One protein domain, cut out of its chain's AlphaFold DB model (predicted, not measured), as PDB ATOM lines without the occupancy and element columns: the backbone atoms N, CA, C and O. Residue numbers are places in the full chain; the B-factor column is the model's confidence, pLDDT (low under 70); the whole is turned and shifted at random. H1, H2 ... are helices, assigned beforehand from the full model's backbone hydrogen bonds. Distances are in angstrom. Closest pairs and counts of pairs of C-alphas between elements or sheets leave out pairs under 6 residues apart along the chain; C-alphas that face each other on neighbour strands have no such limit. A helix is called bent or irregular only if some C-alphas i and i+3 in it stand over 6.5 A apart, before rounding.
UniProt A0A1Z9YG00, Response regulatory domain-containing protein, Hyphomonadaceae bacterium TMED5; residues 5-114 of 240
ATOM      1  N   GLU A   5     -11.409 -35.480 -41.511       59.06
ATOM      2  CA  GLU A   5     -11.670 -34.115 -41.038       59.06
ATOM      3  C   GLU A   5     -11.610 -33.999 -39.501       59.06
ATOM      4  O   GLU A   5     -11.023 -33.061 -38.958       59.06
ATOM      5  N   ASN A   6     -12.128 -35.000 -38.782       70.19
ATOM      6  CA  ASN A   6     -12.125 -35.020 -37.320       70.19
ATOM      7  C   ASN A   6     -10.705 -35.253 -36.759       70.19
ATOM      8  O   ASN A   6     -10.305 -34.652 -35.761       70.19
ATOM      9  N   LYS A   7      -9.890 -36.070 -37.444       78.62
ATOM     10  CA  LYS A   7      -8.496 -36.343 -37.053       78.62
ATOM     11  C   LYS A   7      -7.591 -35.119 -37.235       78.62
ATOM     12  O   LYS A   7      -6.829 -34.786 -36.328       78.62
ATOM     13  N   ALA A   8      -7.663 -34.455 -38.390       80.44
ATOM     14  CA  ALA A   8      -6.855 -33.269 -38.688       80.44
ATOM     15  C   ALA A   8      -7.208 -32.100 -37.757       80.44
ATOM     16  O   ALA A   8      -6.313 -31.467 -37.193       80.44
ATOM     17  N   SER A   9      -8.509 -31.867 -37.540       86.00
ATOM     18  CA  SER A   9      -9.006 -30.848 -36.609       86.00
ATOM     19  C   SER A   9      -8.509 -31.091 -35.182       86.00
ATOM     20  O   SER A   9      -8.051 -30.152 -34.532       86.00
ATOM     21  N   THR A  10      -8.491 -32.350 -34.729       89.00
ATOM     22  CA  THR A  10      -7.965 -32.719 -33.404       89.00
ATOM     23  C   THR A  10      -6.482 -32.363 -33.254       89.00
ATOM     24  O   THR A  10      -6.118 -31.732 -32.269       89.00
ATOM     25  N   ILE A  11      -5.623 -32.691 -34.234       88.75
ATOM     26  CA  ILE A  11      -4.180 -32.373 -34.152       88.75
ATOM     27  C   ILE A  11      -3.951 -30.864 -34.034       88.75
ATOM     28  O   ILE A  11      -3.171 -30.410 -33.196       88.75
ATOM     29  N   VAL A  12      -4.617 -30.085 -34.888       92.12
ATOM     30  CA  VAL A  12      -4.483 -28.625 -34.887       92.12
ATOM     31  C   VAL A  12      -5.053 -28.035 -33.592       92.12
ATOM     32  O   VAL A  12      -4.455 -27.127 -33.021       92.12
ATOM     33  N   GLY A  13      -6.163 -28.581 -33.090       92.62
ATOM     34  CA  GLY A  13      -6.728 -28.228 -31.789       92.62
ATOM     35  C   GLY A  13      -5.739 -28.449 -30.646       92.62
ATOM     36  O   GLY A  13      -5.467 -27.520 -29.884       92.62
ATOM     37  N   ASP A  14      -5.140 -29.638 -30.571       92.06
ATOM     38  CA  ASP A  14      -4.140 -29.988 -29.558       92.06
ATOM     39  C   ASP A  14      -2.914 -29.068 -29.620       92.06
ATOM     40  O   ASP A  14      -2.393 -28.653 -28.582       92.06
ATOM     41  N   TYR A  15      -2.461 -28.715 -30.829       94.62
ATOM     42  CA  TYR A  15      -1.397 -27.733 -31.027       94.62
ATOM     43  C   TYR A  15      -1.773 -26.366 -30.439       94.62
ATOM     44  O   TYR A  15      -1.018 -25.804 -29.642       94.62
ATOM     45  N   CYS A  16      -2.956 -25.840 -30.774       94.81
ATOM     46  CA  CYS A  16      -3.417 -24.544 -30.269       94.81
ATOM     47  C   CYS A  16      -3.550 -24.515 -28.741       94.81
ATOM     48  O   CYS A  16      -3.282 -23.480 -28.132       94.81
ATOM     49  N   VAL A  17      -3.946 -25.631 -28.120       94.69
ATOM     50  CA  VAL A  17      -4.057 -25.753 -26.657       94.69
ATOM     51  C   VAL A  17      -2.686 -25.720 -25.979       94.69
ATOM     52  O   VAL A  17      -2.551 -25.107 -24.923       94.69
ATOM     53  N   LYS A  18      -1.664 -26.346 -26.575       94.19
ATOM     54  CA  LYS A  18      -0.300 -26.410 -26.013       94.19
ATOM     55  C   LYS A  18       0.496 -25.119 -26.197       94.19
ATOM     56  O   LYS A  18       1.303 -24.769 -25.336       94.19
ATOM     57  N   LEU A  19       0.258 -24.404 -27.296       94.25
ATOM     58  CA  LEU A  19       1.056 -23.252 -27.719       94.25
ATOM     59  C   LEU A  19       1.287 -22.185 -26.619       94.25
ATOM     60  O   LEU A  19       2.421 -21.722 -26.489       94.25
ATOM     61  N   PRO A  20       0.298 -21.784 -25.790       93.62
ATOM     62  CA  PRO A  20       0.526 -20.801 -24.727       93.62
ATOM     63  C   PRO A  20       1.541 -21.246 -23.665       93.62
ATOM     64  O   PRO A  20       2.306 -20.423 -23.159       93.62
ATOM     65  N   ASP A  21       1.559 -22.534 -23.322       93.31
ATOM     66  CA  ASP A  21       2.490 -23.076 -22.331       93.31
ATOM     67  C   ASP A  21       3.904 -23.204 -22.912       93.31
ATOM     68  O   ASP A  21       4.876 -22.860 -22.235       93.31
ATOM     69  N   GLU A  22       4.027 -23.585 -24.187       93.94
ATOM     70  CA  GLU A  22       5.305 -23.559 -24.914       93.94
ATOM     71  C   GLU A  22       5.862 -22.124 -25.011       93.94
ATOM     72  O   GLU A  22       7.032 -21.890 -24.704       93.94
ATOM     73  N   MET A  23       5.013 -21.126 -25.298       94.94
ATOM     74  CA  MET A  23       5.406 -19.707 -25.289       94.94
ATOM     75  C   MET A  23       5.901 -19.237 -23.911       94.94
ATOM     76  O   MET A  23       6.844 -18.444 -23.810       94.94
ATOM     77  N   ARG A  24       5.300 -19.738 -22.826       94.00
ATOM     78  CA  ARG A  24       5.769 -19.458 -21.461       94.00
ATOM     79  C   ARG A  24       7.137 -20.095 -21.209       94.00
ATOM     80  O   ARG A  24       7.999 -19.456 -20.610       94.00
ATOM     81  N   SER A  25       7.351 -21.317 -21.699       93.50
ATOM     82  CA  SER A  25       8.628 -22.034 -21.591       93.50
ATOM     83  C   SER A  25       9.776 -21.249 -22.232       93.50
ATOM     84  O   SER A  25      10.771 -20.958 -21.561       93.50
ATOM     85  N   VAL A  26       9.614 -20.799 -23.481       94.56
ATOM     86  CA  VAL A  26      10.641 -19.981 -24.154       94.56
ATOM     87  C   VAL A  26      10.870 -18.653 -23.436       94.56
ATOM     88  O   VAL A  26      12.017 -18.237 -23.277       94.56
ATOM     89  N   THR A  27       9.818 -18.000 -22.934       93.38
ATOM     90  CA  THR A  27       9.954 -16.740 -22.178       93.38
ATOM     91  C   THR A  27      10.835 -16.926 -20.941       93.38
ATOM     92  O   THR A  27      11.755 -16.142 -20.709       93.38
ATOM     93  N   ASN A  28      10.641 -18.024 -20.206       92.88
ATOM     94  CA  ASN A  28      11.476 -18.361 -19.053       92.88
ATOM     95  C   ASN A  28      12.941 -18.627 -19.444       92.88
ATOM     96  O   ASN A  28      13.853 -18.248 -18.707       92.88
ATOM     97  N   LEU A  29      13.190 -19.267 -20.595       92.69
ATOM     98  CA  LEU A  29      14.550 -19.479 -21.111       92.69
ATOM     99  C   LEU A  29      15.242 -18.151 -21.446       92.69
ATOM    100  O   LEU A  29      16.412 -17.980 -21.104       92.69
ATOM    101  N   MET A  30      14.521 -17.195 -22.038       92.31
ATOM    102  CA  MET A  30      15.042 -15.847 -22.295       92.31
ATOM    103  C   MET A  30      15.397 -15.137 -20.990       92.31
ATOM    104  O   MET A  30      16.514 -14.642 -20.833       92.31
ATOM    105  N   GLU A  31      14.485 -15.135 -20.016       90.62
ATOM    106  CA  GLU A  31      14.741 -14.498 -18.726       90.62
ATOM    107  C   GLU A  31      15.992 -15.059 -18.047       90.62
ATOM    108  O   GLU A  31      16.823 -14.286 -17.563       90.62
ATOM    109  N   ARG A  32      16.161 -16.386 -18.060       90.06
ATOM    110  CA  ARG A  32      17.372 -17.048 -17.557       90.06
ATOM    111  C   ARG A  32      18.617 -16.586 -18.307       90.06
ATOM    112  O   ARG A  32      19.583 -16.189 -17.661       90.06
ATOM    113  N   ALA A  33      18.571 -16.566 -19.639       88.94
ATOM    114  CA  ALA A  33      19.686 -16.117 -20.472       88.94
ATOM    115  C   ALA A  33      20.101 -14.664 -20.185       88.94
ATOM    116  O   ALA A  33      21.282 -14.336 -20.290       88.94
ATOM    117  N   SER A  34      19.141 -13.809 -19.817       88.19
ATOM    118  CA  SER A  34      19.371 -12.392 -19.511       88.19
ATOM    119  C   SER A  34      19.915 -12.127 -18.100       88.19
ATOM    120  O   SER A  34      20.607 -11.129 -17.899       88.19
ATOM    121  N   LYS A  35      19.595 -12.987 -17.122       86.19
ATOM    122  CA  LYS A  35      19.914 -12.789 -15.694       86.19
ATOM    123  C   LYS A  35      21.190 -13.510 -15.258       86.19
ATOM    124  O   LYS A  35      21.893 -13.004 -14.387       86.19
ATOM    125  N   ASP A  36      21.479 -14.676 -15.832       78.44
ATOM    126  CA  ASP A  36      22.603 -15.520 -15.420       78.44
ATOM    127  C   ASP A  36      23.759 -15.428 -16.419       78.44
ATOM    128  O   ASP A  36      23.719 -16.004 -17.504       78.44
ATOM    129  N   GLN A  37      24.813 -14.704 -16.043       68.75
ATOM    130  CA  GLN A  37      25.984 -14.498 -16.896       68.75
ATOM    131  C   GLN A  37      26.830 -15.775 -17.072       68.75
ATOM    132  O   GLN A  37      27.582 -15.866 -18.042       68.75
ATOM    133  N   LEU A  38      26.701 -16.758 -16.170       70.00
ATOM    134  CA  LEU A  38      27.469 -18.004 -16.178       70.00
ATOM    135  C   LEU A  38      26.822 -19.070 -17.080       70.00
ATOM    136  O   LEU A  38      27.537 -19.785 -17.780       70.00
ATOM    137  N   ASP A  39      25.485 -19.142 -17.106       79.44
ATOM    138  CA  ASP A  39      24.716 -20.120 -17.907       79.44
ATOM    139  C   ASP A  39      24.032 -19.514 -19.151       79.44
ATOM    140  O   ASP A  39      23.305 -20.185 -19.889       79.44
ATOM    141  N   SER A  40      24.294 -18.236 -19.424       84.12
ATOM    142  CA  SER A  40      23.699 -17.464 -20.518       84.12
ATOM    143  C   SER A  40      23.735 -18.183 -21.875       84.12
ATOM    144  O   SER A  40      22.718 -18.271 -22.566       84.12
ATOM    145  N   LEU A  41      24.885 -18.753 -22.255       86.12
ATOM    146  CA  LEU A  41      25.049 -19.413 -23.552       86.12
ATOM    147  C   LEU A  41      24.191 -20.680 -23.677       86.12
ATOM    148  O   LEU A  41      23.623 -20.930 -24.740       86.12
ATOM    149  N   ASN A  42      24.081 -21.482 -22.616       88.81
ATOM    150  CA  ASN A  42      23.256 -22.690 -22.643       88.81
ATOM    151  C   ASN A  42      21.771 -22.330 -22.680       88.81
ATOM    152  O   ASN A  42      21.015 -22.944 -23.431       88.81
ATOM    153  N   ALA A  43      21.362 -21.302 -21.934       90.94
ATOM    154  CA  ALA A  43      20.001 -20.786 -21.982       90.94
ATOM    155  C   ALA A  43      19.643 -20.243 -23.380       90.94
ATOM    156  O   ALA A  43      18.557 -20.533 -23.878       90.94
ATOM    157  N   LEU A  44      20.566 -19.546 -24.059       91.25
ATOM    158  CA  LEU A  44      20.387 -19.118 -25.453       91.25
ATOM    159  C   LEU A  44      20.282 -20.303 -26.420       91.25
ATOM    160  O   LEU A  44      19.425 -20.287 -27.300       91.25
ATOM    161  N   LYS A  45      21.111 -21.341 -26.254       89.56
ATOM    162  CA  LYS A  45      21.033 -22.569 -27.065       89.56
ATOM    163  C   LYS A  45      19.704 -23.301 -26.871       89.56
ATOM    164  O   LYS A  45      19.109 -23.742 -27.851       89.56
ATOM    165  N   ALA A  46      19.225 -23.396 -25.633       91.00
ATOM    166  CA  ALA A  46      17.929 -23.990 -25.326       91.00
ATOM    167  C   ALA A  46      16.776 -23.163 -25.915       91.00
ATOM    168  O   ALA A  46      15.878 -23.723 -26.539       91.00
ATOM    169  N   LEU A  47      16.828 -21.833 -25.777       94.06
ATOM    170  CA  LEU A  47      15.846 -20.919 -26.365       94.06
ATOM    171  C   LEU A  47      15.801 -21.049 -27.891       94.06
ATOM    172  O   LEU A  47      14.722 -21.134 -28.472       94.06
ATOM    173  N   TYR A  48      16.974 -21.082 -28.527       92.94
ATOM    174  CA  TYR A  48      17.106 -21.325 -29.957       92.94
ATOM    175  C   TYR A  48      16.402 -22.628 -30.360       92.94
ATOM    176  O   TYR A  48      15.582 -22.613 -31.278       92.94
ATOM    177  N   ALA A  49      16.727 -23.739 -29.687       86.12
ATOM    178  CA  ALA A  49      16.247 -25.063 -30.070       86.12
ATOM    179  C   ALA A  49      14.720 -25.133 -29.990       86.12
ATOM    180  O   ALA A  49      14.067 -25.603 -30.920       86.12
ATOM    181  N   GLU A  50      14.157 -24.574 -28.921       92.44
ATOM    182  CA  GLU A  50      12.718 -24.573 -28.703       92.44
ATOM    183  C   GLU A  50      11.979 -23.675 -29.705       92.44
ATOM    184  O   GLU A  50      10.993 -24.106 -30.298       92.44
ATOM    185  N   LEU A  51      12.482 -22.469 -29.994       93.19
ATOM    186  CA  LEU A  51      11.890 -21.605 -31.027       93.19
ATOM    187  C   LEU A  51      11.978 -22.221 -32.426       93.19
ATOM    188  O   LEU A  51      11.046 -22.079 -33.219       93.19
ATOM    189  N   HIS A  52      13.078 -22.908 -32.735       88.12
ATOM    190  CA  HIS A  52      13.239 -23.600 -34.007       88.12
ATOM    191  C   HIS A  52      12.212 -24.729 -34.166       88.12
ATOM    192  O   HIS A  52      11.538 -24.802 -35.197       88.12
ATOM    193  N   ARG A  53      12.045 -25.554 -33.123       92.50
ATOM    194  CA  ARG A  53      11.042 -26.627 -33.065       92.50
ATOM    195  C   ARG A  53       9.625 -26.070 -33.207       92.50
ATOM    196  O   ARG A  53       8.897 -26.466 -34.118       92.50
ATOM    197  N   MET A  54       9.258 -25.097 -32.370       94.25
ATOM    198  CA  MET A  54       7.940 -24.449 -32.408       94.25
ATOM    199  C   MET A  54       7.652 -23.828 -33.782       94.25
ATOM    200  O   MET A  54       6.543 -23.966 -34.300       94.25
ATOM    201  N   GLY A  55       8.653 -23.200 -34.407       88.94
ATOM    202  CA  GLY A  55       8.532 -22.633 -35.748       88.94
ATOM    203  C   GLY A  55       8.226 -23.691 -36.810       88.94
ATOM    204  O   GLY A  55       7.321 -23.502 -37.624       88.94
ATOM    205  N   GLY A  56       8.923 -24.829 -36.778       82.94
ATOM    206  CA  GLY A  56       8.655 -25.964 -37.667       82.94
ATOM    207  C   GLY A  56       7.238 -26.517 -37.502       82.94
ATOM    208  O   GLY A  56       6.521 -26.709 -38.492       82.94
ATOM    209  N   SER A  57       6.799 -26.688 -36.259       90.44
ATOM    210  CA  SER A  57       5.456 -27.175 -35.936       90.44
ATOM    211  C   SER A  57       4.365 -26.204 -36.368       90.44
ATOM    212  O   SER A  57       3.408 -26.621 -37.018       90.44
ATOM    213  N   ALA A  58       4.540 -24.901 -36.141       91.56
ATOM    214  CA  ALA A  58       3.613 -23.875 -36.613       91.56
ATOM    215  C   ALA A  58       3.418 -23.923 -38.140       91.56
ATOM    216  O   ALA A  58       2.284 -23.853 -38.619       91.56
ATOM    217  N   LEU A  59       4.502 -24.095 -38.910       87.62
ATOM    218  CA  LEU A  59       4.433 -24.246 -40.368       87.62
ATOM    219  C   LEU A  59       3.639 -25.497 -40.770       87.62
ATOM    220  O   LEU A  59       2.762 -25.414 -41.630       87.62
ATOM    221  N   CYS A  60       3.907 -26.635 -40.126       86.12
ATOM    222  CA  CYS A  60       3.211 -27.896 -40.403       86.12
ATOM    223  C   CYS A  60       1.716 -27.825 -40.061       86.12
ATOM    224  O   CYS A  60       0.894 -28.382 -40.785       86.12
ATOM    225  N   MET A  61       1.354 -27.098 -39.003       91.38
ATOM    226  CA  MET A  61      -0.038 -26.892 -38.585       91.38
ATOM    227  C   MET A  61      -0.769 -25.820 -39.405       91.38
ATOM    228  O   MET A  61      -1.936 -25.530 -39.143       91.38
ATOM    229  N   GLY A  62      -0.123 -25.236 -40.418       90.31
ATOM    230  CA  GLY A  62      -0.744 -24.267 -41.319       90.31
ATOM    231  C   GLY A  62      -0.790 -22.838 -40.774       90.31
ATOM    232  O   GLY A  62      -1.696 -22.089 -41.140       90.31
ATOM    233  N   TYR A  63       0.177 -22.454 -39.937       92.69
ATOM    234  CA  TYR A  63       0.348 -21.098 -39.402       92.69
ATOM    235  C   TYR A  63       1.646 -20.452 -39.914       92.69
ATOM    236  O   TYR A  63       2.588 -20.256 -39.140       92.69
ATOM    237  N   PRO A  64       1.725 -20.085 -41.210       86.56
ATOM    238  CA  PRO A  64       2.957 -19.586 -41.817       86.56
ATOM    239  C   PRO A  64       3.496 -18.327 -41.142       86.56
ATOM    240  O   PRO A  64       4.684 -18.251 -40.862       86.56
ATOM    241  N   PHE A  65       2.630 -17.369 -40.805       88.62
ATOM    242  CA  PHE A  65       3.056 -16.125 -40.158       88.62
ATOM    243  C   PHE A  65       3.710 -16.359 -38.792       88.62
ATOM    244  O   PHE A  65       4.730 -15.744 -38.486       88.62
ATOM    245  N   LEU A  66       3.150 -17.267 -37.985       93.00
ATOM    246  CA  LEU A  66       3.722 -17.614 -36.686       93.00
ATOM    247  C   LEU A  66       5.049 -18.359 -36.857       93.00
ATOM    248  O   LEU A  66       6.046 -17.984 -36.242       93.00
ATOM    249  N   GLY A  67       5.060 -19.387 -37.710       90.06
ATOM    250  CA  GLY A  67       6.239 -20.221 -37.924       90.06
ATOM    251  C   GLY A  67       7.420 -19.448 -38.501       90.06
ATOM    252  O   GLY A  67       8.547 -19.618 -38.044       90.06
ATOM    253  N   GLU A  68       7.164 -18.542 -39.444       88.38
ATOM    254  CA  GLU A  68       8.197 -17.672 -40.005       88.38
ATOM    255  C   GLU A  68       8.737 -16.676 -38.981       88.38
ATOM    256  O   GLU A  68       9.951 -16.553 -38.844       88.38
ATOM    257  N   SER A  69       7.867 -16.057 -38.178       90.44
ATOM    258  CA  SER A  69       8.305 -15.131 -37.123       90.44
ATOM    259  C   SER A  69       9.192 -15.832 -36.077       90.44
ATOM    260  O   SER A  69      10.201 -15.283 -35.634       90.44
ATOM    261  N   MET A  70       8.854 -17.070 -35.693       94.69
ATOM    262  CA  MET A  70       9.684 -17.884 -34.790       94.69
ATOM    263  C   MET A  70      11.018 -18.262 -35.435       94.69
ATOM    264  O   MET A  70      12.063 -18.214 -34.784       94.69
ATOM    265  N   ARG A  71      10.999 -18.602 -36.728       89.62
ATOM    266  CA  ARG A  71      12.202 -18.946 -37.488       89.62
ATOM    267  C   ARG A  71      13.151 -17.759 -37.616       89.62
ATOM    268  O   ARG A  71      14.349 -17.934 -37.397       89.62
ATOM    269  N   GLU A  72      12.640 -16.572 -37.925       90.38
ATOM    270  CA  GLU A  72      13.422 -15.333 -37.986       90.38
ATOM    271  C   GLU A  72      14.141 -15.068 -36.663       90.38
ATOM    272  O   GLU A  72      15.364 -14.920 -36.650       90.38
ATOM    273  N   LEU A  73      13.416 -15.122 -35.543       93.38
ATOM    274  CA  LEU A  73      14.014 -14.966 -34.220       93.38
ATOM    275  C   LEU A  73      15.052 -16.067 -33.926       93.38
ATOM    276  O   LEU A  73      16.135 -15.774 -33.418       93.38
ATOM    277  N   SER A  74      14.771 -17.323 -34.290       92.00
ATOM    278  CA  SER A  74      15.731 -18.423 -34.119       92.00
ATOM    279  C   SER A  74      17.027 -18.193 -34.912       92.00
ATOM    280  O   SER A  74      18.109 -18.494 -34.416       92.00
ATOM    281  N   ASN A  75      16.958 -17.582 -36.097       88.44
ATOM    282  CA  ASN A  75      18.150 -17.262 -36.883       88.44
ATOM    283  C   ASN A  75      19.000 -16.179 -36.206       88.44
ATOM    284  O   ASN A  75      20.218 -16.329 -36.133       88.44
ATOM    285  N   VAL A  76      18.372 -15.145 -35.634       91.12
ATOM    286  CA  VAL A  76      19.076 -14.107 -34.856       91.12
ATOM    287  C   VAL A  76      19.816 -14.724 -33.664       91.12
ATOM    288  O   VAL A  76      20.965 -14.377 -33.381       91.12
ATOM    289  N   LEU A  77      19.180 -15.672 -32.970       91.69
ATOM    290  CA  LEU A  77      19.816 -16.405 -31.874       91.69
ATOM    291  C   LEU A  77      20.984 -17.264 -32.370       91.69
ATOM    292  O   LEU A  77      22.043 -17.253 -31.745       91.69
ATOM    293  N   ALA A  78      20.822 -17.969 -33.492       88.62
ATOM    294  CA  ALA A  78      21.874 -18.800 -34.076       88.62
ATOM    295  C   ALA A  78      23.111 -17.975 -34.459       88.62
ATOM    296  O   ALA A  78      24.233 -18.363 -34.132       88.62
ATOM    297  N   GLU A  79      22.917 -16.810 -35.084       88.56
ATOM    298  CA  GLU A  79      24.004 -15.877 -35.402       88.56
ATOM    299  C   GLU A  79      24.737 -15.415 -34.141       88.56
ATOM    300  O   GLU A  79      25.971 -15.388 -34.106       88.56
ATOM    301  N   LYS A  80      23.998 -15.114 -33.064       90.31
ATOM    302  CA  LYS A  80      24.616 -14.713 -31.800       90.31
ATOM    303  C   LYS A  80      25.388 -15.846 -31.136       90.31
ATOM    304  O   LYS A  80      26.508 -15.608 -30.691       90.31
ATOM    305  N   ILE A  81      24.824 -17.054 -31.104       88.56
ATOM    306  CA  ILE A  81      25.479 -18.264 -30.582       88.56
ATOM    307  C   ILE A  81      26.763 -18.575 -31.369       88.56
ATOM    308  O   ILE A  81      27.719 -19.080 -30.785       88.56
ATOM    309  N   ALA A  82      26.800 -18.256 -32.667       85.50
ATOM    310  CA  ALA A  82      27.973 -18.441 -33.520       85.50
ATOM    311  C   ALA A  82      29.085 -17.424 -33.306       85.50
ATOM    312  O   ALA A  82      30.248 -17.705 -33.602       85.50
ATOM    313  N   SER A  83      28.736 -16.233 -32.829       85.56
ATOM    314  CA  SER A  83      29.716 -15.189 -32.574       85.56
ATOM    315  C   SER A  83      30.527 -15.478 -31.309       85.56
ATOM    316  O   SER A  83      30.006 -15.957 -30.306       85.56
ATOM    317  N   THR A  84      31.809 -15.116 -31.326       72.94
ATOM    318  CA  THR A  84      32.669 -15.121 -30.131       72.94
ATOM    319  C   THR A  84      32.368 -13.958 -29.179       72.94
ATOM    320  O   THR A  84      32.908 -13.897 -28.075       72.94
ATOM    321  N   GLU A  85      31.507 -13.025 -29.589       80.44
ATOM    322  CA  GLU A  85      31.129 -11.859 -28.803       80.44
ATOM    323  C   GLU A  85      30.085 -12.212 -27.746       80.44
ATOM    324  O   GLU A  85      29.013 -12.743 -28.053       80.44
ATOM    325  N   GLN A  86      30.322 -11.789 -26.504       78.19
ATOM    326  CA  GLN A  86      29.317 -11.892 -25.450       78.19
ATOM    327  C   GLN A  86      28.042 -11.120 -25.824       78.19
ATOM    328  O   GLN A  86      28.070 -10.062 -26.464       78.19
ATOM    329  N   ALA A  87      26.886 -11.667 -25.459       81.25
ATOM    330  CA  ALA A  87      25.622 -10.957 -25.576       81.25
ATOM    331  C   ALA A  87      25.569  -9.802 -24.573       81.25
ATOM    332  O   ALA A  87      25.920  -9.954 -23.406       81.25
ATOM    333  N   ASN A  88      25.146  -8.634 -25.051       86.56
ATOM    334  CA  ASN A  88      25.021  -7.429 -24.241       86.56
ATOM    335  C   ASN A  88      23.551  -7.163 -23.883       86.56
ATOM    336  O   ASN A  88      22.641  -7.754 -24.460       86.56
ATOM    337  N   GLY A  89      23.303  -6.233 -22.957       86.50
ATOM    338  CA  GLY A  89      21.939  -5.896 -22.530       86.50
ATOM    339  C   GLY A  89      21.012  -5.491 -23.686       86.50
ATOM    340  O   GLY A  89      19.847  -5.879 -23.699       86.50
ATOM    341  N   ARG A  90      21.532  -4.785 -24.703       89.69
ATOM    342  CA  ARG A  90      20.739  -4.371 -25.875       89.69
ATOM    343  C   ARG A  90      20.244  -5.566 -26.688       89.69
ATOM    344  O   ARG A  90      19.115  -5.542 -27.167       89.69
ATOM    345  N   PHE A  91      21.065  -6.604 -26.822       91.69
ATOM    346  CA  PHE A  91      20.667  -7.848 -27.469       91.69
ATOM    347  C   PHE A  91      19.475  -8.485 -26.744       91.69
ATOM    348  O   PHE A  91      18.457  -8.739 -27.378       91.69
ATOM    349  N   TYR A  92      19.549  -8.654 -25.421       91.31
ATOM    350  CA  TYR A  92      18.453  -9.253 -24.651       91.31
ATOM    351  C   TYR A  92      17.159  -8.447 -24.715       91.31
ATOM    352  O   TYR A  92      16.093  -9.033 -24.868       91.31
ATOM    353  N   VAL A  93      17.243  -7.114 -24.661       89.81
ATOM    354  CA  VAL A  93      16.065  -6.243 -24.812       89.81
ATOM    355  C   VAL A  93      15.409  -6.440 -26.182       89.81
ATOM    356  O   VAL A  93      14.190  -6.582 -26.252       89.81
ATOM    357  N   ASN A  94      16.199  -6.513 -27.258       91.69
ATOM    358  CA  ASN A  94      15.668  -6.758 -28.601       91.69
ATOM    359  C   ASN A  94      14.984  -8.131 -28.706       91.69
ATOM    360  O   ASN A  94      13.880  -8.226 -29.238       91.69
ATOM    361  N   ILE A  95      15.614  -9.186 -28.178       93.19
ATOM    362  CA  ILE A  95      15.034 -10.537 -28.164       93.19
ATOM    363  C   ILE A  95      13.732 -10.553 -27.355       93.19
ATOM    364  O   ILE A  95      12.727 -11.065 -27.836       93.19
ATOM    365  N   ALA A  96      13.705  -9.926 -26.176       91.56
ATOM    366  CA  ALA A  96      12.512  -9.837 -25.337       91.56
ATOM    367  C   ALA A  96      11.332  -9.160 -26.060       91.56
ATOM    368  O   ALA A  96      10.211  -9.660 -26.009       91.56
ATOM    369  N   GLN A  97      11.581  -8.066 -26.789       90.19
ATOM    370  CA  GLN A  97      10.553  -7.365 -27.572       90.19
ATOM    371  C   GLN A  97       9.995  -8.224 -28.716       90.19
ATOM    372  O   GLN A  97       8.782  -8.247 -28.957       90.19
ATOM    373  N   GLN A  98      10.865  -8.955 -29.419       92.50
ATOM    374  CA  GLN A  98      10.436  -9.890 -30.462       92.50
ATOM    375  C   GLN A  98       9.620 -11.044 -29.868       92.50
ATOM    376  O   GLN A  98       8.585 -11.415 -30.420       92.50
ATOM    377  N   MET A  99      10.015 -11.557 -28.702       92.25
ATOM    378  CA  MET A  99       9.265 -12.593 -27.990       92.25
ATOM    379  C   MET A  99       7.900 -12.113 -27.496       92.25
ATOM    380  O   MET A  99       6.930 -12.859 -27.598       92.25
ATOM    381  N   GLU A 100       7.786 -10.872 -27.021       90.06
ATOM    382  CA  GLU A 100       6.491 -10.293 -26.648       90.06
ATOM    383  C   GLU A 100       5.564 -10.186 -27.868       90.06
ATOM    384  O   GLU A 100       4.381 -10.526 -27.799       90.06
ATOM    385  N   SER A 101       6.115  -9.777 -29.014       88.50
ATOM    386  CA  SER A 101       5.378  -9.726 -30.282       88.50
ATOM    387  C   SER A 101       4.906 -11.121 -30.710       88.50
ATOM    388  O   SER A 101       3.741 -11.295 -31.068       88.50
ATOM    389  N   LEU A 102       5.767 -12.137 -30.591       92.06
ATOM    390  CA  LEU A 102       5.416 -13.537 -30.838       92.06
ATOM    391  C   LEU A 102       4.339 -14.052 -29.882       92.06
ATOM    392  O   LEU A 102       3.410 -14.716 -30.328       92.06
ATOM    393  N   ALA A 103       4.418 -13.727 -28.591       90.44
ATOM    394  CA  ALA A 103       3.419 -14.133 -27.605       90.44
ATOM    395  C   ALA A 103       2.040 -13.537 -27.921       90.44
ATOM    396  O   ALA A 103       1.027 -14.234 -27.824       90.44
ATOM    397  N   ARG A 104       1.999 -12.277 -28.377       88.81
ATOM    398  CA  ARG A 104       0.770 -11.635 -28.869       88.81
ATOM    399  C   ARG A 104       0.237 -12.321 -30.122       88.81
ATOM    400  O   ARG A 104      -0.968 -12.500 -30.232       88.81
ATOM    401  N   LEU A 105       1.086 -12.719 -31.067       87.69
ATOM    402  CA  LEU A 105       0.630 -13.485 -32.234       87.69
ATOM    403  C   LEU A 105       0.071 -14.848 -31.808       87.69
ATOM    404  O   LEU A 105      -1.055 -15.193 -32.167       87.69
ATOM    405  N   ALA A 106       0.816 -15.580 -30.981       90.50
ATOM    406  CA  ALA A 106       0.449 -16.895 -30.472       90.50
ATOM    407  C   ALA A 106      -0.894 -16.885 -29.720       90.50
ATOM    408  O   ALA A 106      -1.695 -17.802 -29.892       90.50
ATOM    409  N   SER A 107      -1.206 -15.828 -28.957       90.62
ATOM    410  CA  SER A 107      -2.475 -15.723 -28.220       90.62
ATOM    411  C   SER A 107      -3.714 -15.628 -29.116       90.62
ATOM    412  O   SER A 107      -4.833 -15.864 -28.646       90.62
ATOM    413  N   HIS A 108      -3.545 -15.286 -30.396       91.25
ATOM    414  CA  HIS A 108      -4.630 -15.167 -31.373       91.25
ATOM    415  C   HIS A 108      -4.759 -16.378 -32.294       91.25
ATOM    416  O   HIS A 108      -5.710 -16.420 -33.070       91.25
ATOM    417  N   ILE A 109      -3.853 -17.355 -32.196       93.38
ATOM    418  CA  ILE A 109      -3.908 -18.570 -33.005       93.38
ATOM    419  C   ILE A 109      -5.100 -19.420 -32.588       93.38
ATOM    420  O   ILE A 109      -5.289 -19.727 -31.407       93.38
ATOM    421  N   ARG A 110      -5.922 -19.787 -33.567       93.94
ATOM    422  CA  ARG A 110      -7.087 -20.658 -33.403       93.94
ATOM    423  C   ARG A 110      -7.125 -21.728 -34.498       93.94
ATOM    424  O   ARG A 110      -6.571 -21.496 -35.582       93.94
ATOM    425  N   PRO A 111      -7.776 -22.882 -34.263       93.12
ATOM    426  CA  PRO A 111      -7.845 -23.955 -35.253       93.12
ATOM    427  C   PRO A 111      -8.407 -23.509 -36.607       93.12
ATOM    428  O   PRO A 111      -7.860 -23.865 -37.645       93.12
ATOM    429  N   GLU A 112      -9.421 -22.647 -36.624       90.00
ATOM    430  CA  GLU A 112     -10.121 -22.207 -37.844       90.00
ATOM    431  C   GLU A 112      -9.218 -21.389 -38.787       90.00
ATOM    432  O   GLU A 112      -9.456 -21.288 -39.992       90.00
ATOM    433  N   GLN A 113      -8.142 -20.814 -38.246       90.12
ATOM    434  CA  GLN A 113      -7.155 -20.046 -39.003       90.12
ATOM    435  C   GLN A 113      -6.097 -20.936 -39.673       90.12
ATOM    436  O   GLN A 113      -5.281 -20.428 -40.444       90.12
ATOM    437  N   SER A 114      -6.085 -22.242 -39.387       93.56
ATOM    438  CA  SER A 114      -5.124 -23.181 -39.959       93.56
ATOM    439  C   SER A 114      -5.334 -23.340 -41.462       93.56
ATOM    440  O   SER A 114      -6.357 -23.853 -41.925       93.56
TER     441      SER A 114
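AT A GLANCE: This is residues 5 to 114 of the 240 residues of the protein "Response regulatory domain-containing protein" of Hyphomonadaceae bacterium TMED5 (UniProt A0A1Z9YG00). Look for a rod-shaped bundle of four helices, running up and down, each against the one before it: H1b, H2, H3 and H4 form a ring of four. The longest helix, H1, is bent, and its first arm, H1a, runs on past one end of the bundle. The 110 printed residues hold four named helices, H1 to H4 in chain order, and no named strand; the class is all helix. The whole is compact, with a radius of gyration of the C-alphas of 14.7 A and spans of 49 by 20 by 19 A.

HOW THE PARTS SIT: Start at H1, residues 5 to 35, assigned as one helix by its hydrogen bonds but bent: C-alphas 17 and 20 are 7.0 A apart. Its arms, H1a, residues 5 to 17, and H1b, residues 20 to 35, stand at a shallow tilt of 31 degrees. H1b touches H2, residues 40 to 60, closest at the C-alphas of Ala 33 and Ser 40, 4.2 A; this helical hairpin has a shallow tilt of 23 degrees, opposite ways. H1b also touches H4, residues 89 to 106, opposite ways at 6 degrees, a shallow tilt; the closest C-alphas, of Ser 34 and Tyr 92, are 6.1 A apart. H2 touches H3, residues 64 to 82, with the C-alphas of Gly 55 and Gly 67 closest at 4.0 A. H3 touches H4 with residues 66 to 73 alone, the C-alphas of Leu 66 and Leu 105 being closest at 6.8 A. H1b and H3 are apart, as are H2 and H4; H1a and H2 are near each other. In H1a, H1b, H2, H3 and H4, every O i to N i+4 pair is within hydrogen-bond range.

IN THESE COORDINATES: Find C-alpha 5 at (-11.670, -34.115, -41.038), where H1a begins its 18.3 A; H1b spans 22.8 A. From C-alpha 40 at (23.699, -17.464, -20.518), H2 runs 30.4 A. H3 spans 26.4 A, and H4 runs 25.4 A to C-alpha 106 at (0.449, -16.895, -30.472).

THE WHOLE: The C-alphas of Asn 6 and Glu 85, 49.8 A apart, are the two farthest apart. The printed part has no cut and no long link. Residues 5 and 37 have pLDDT under 70.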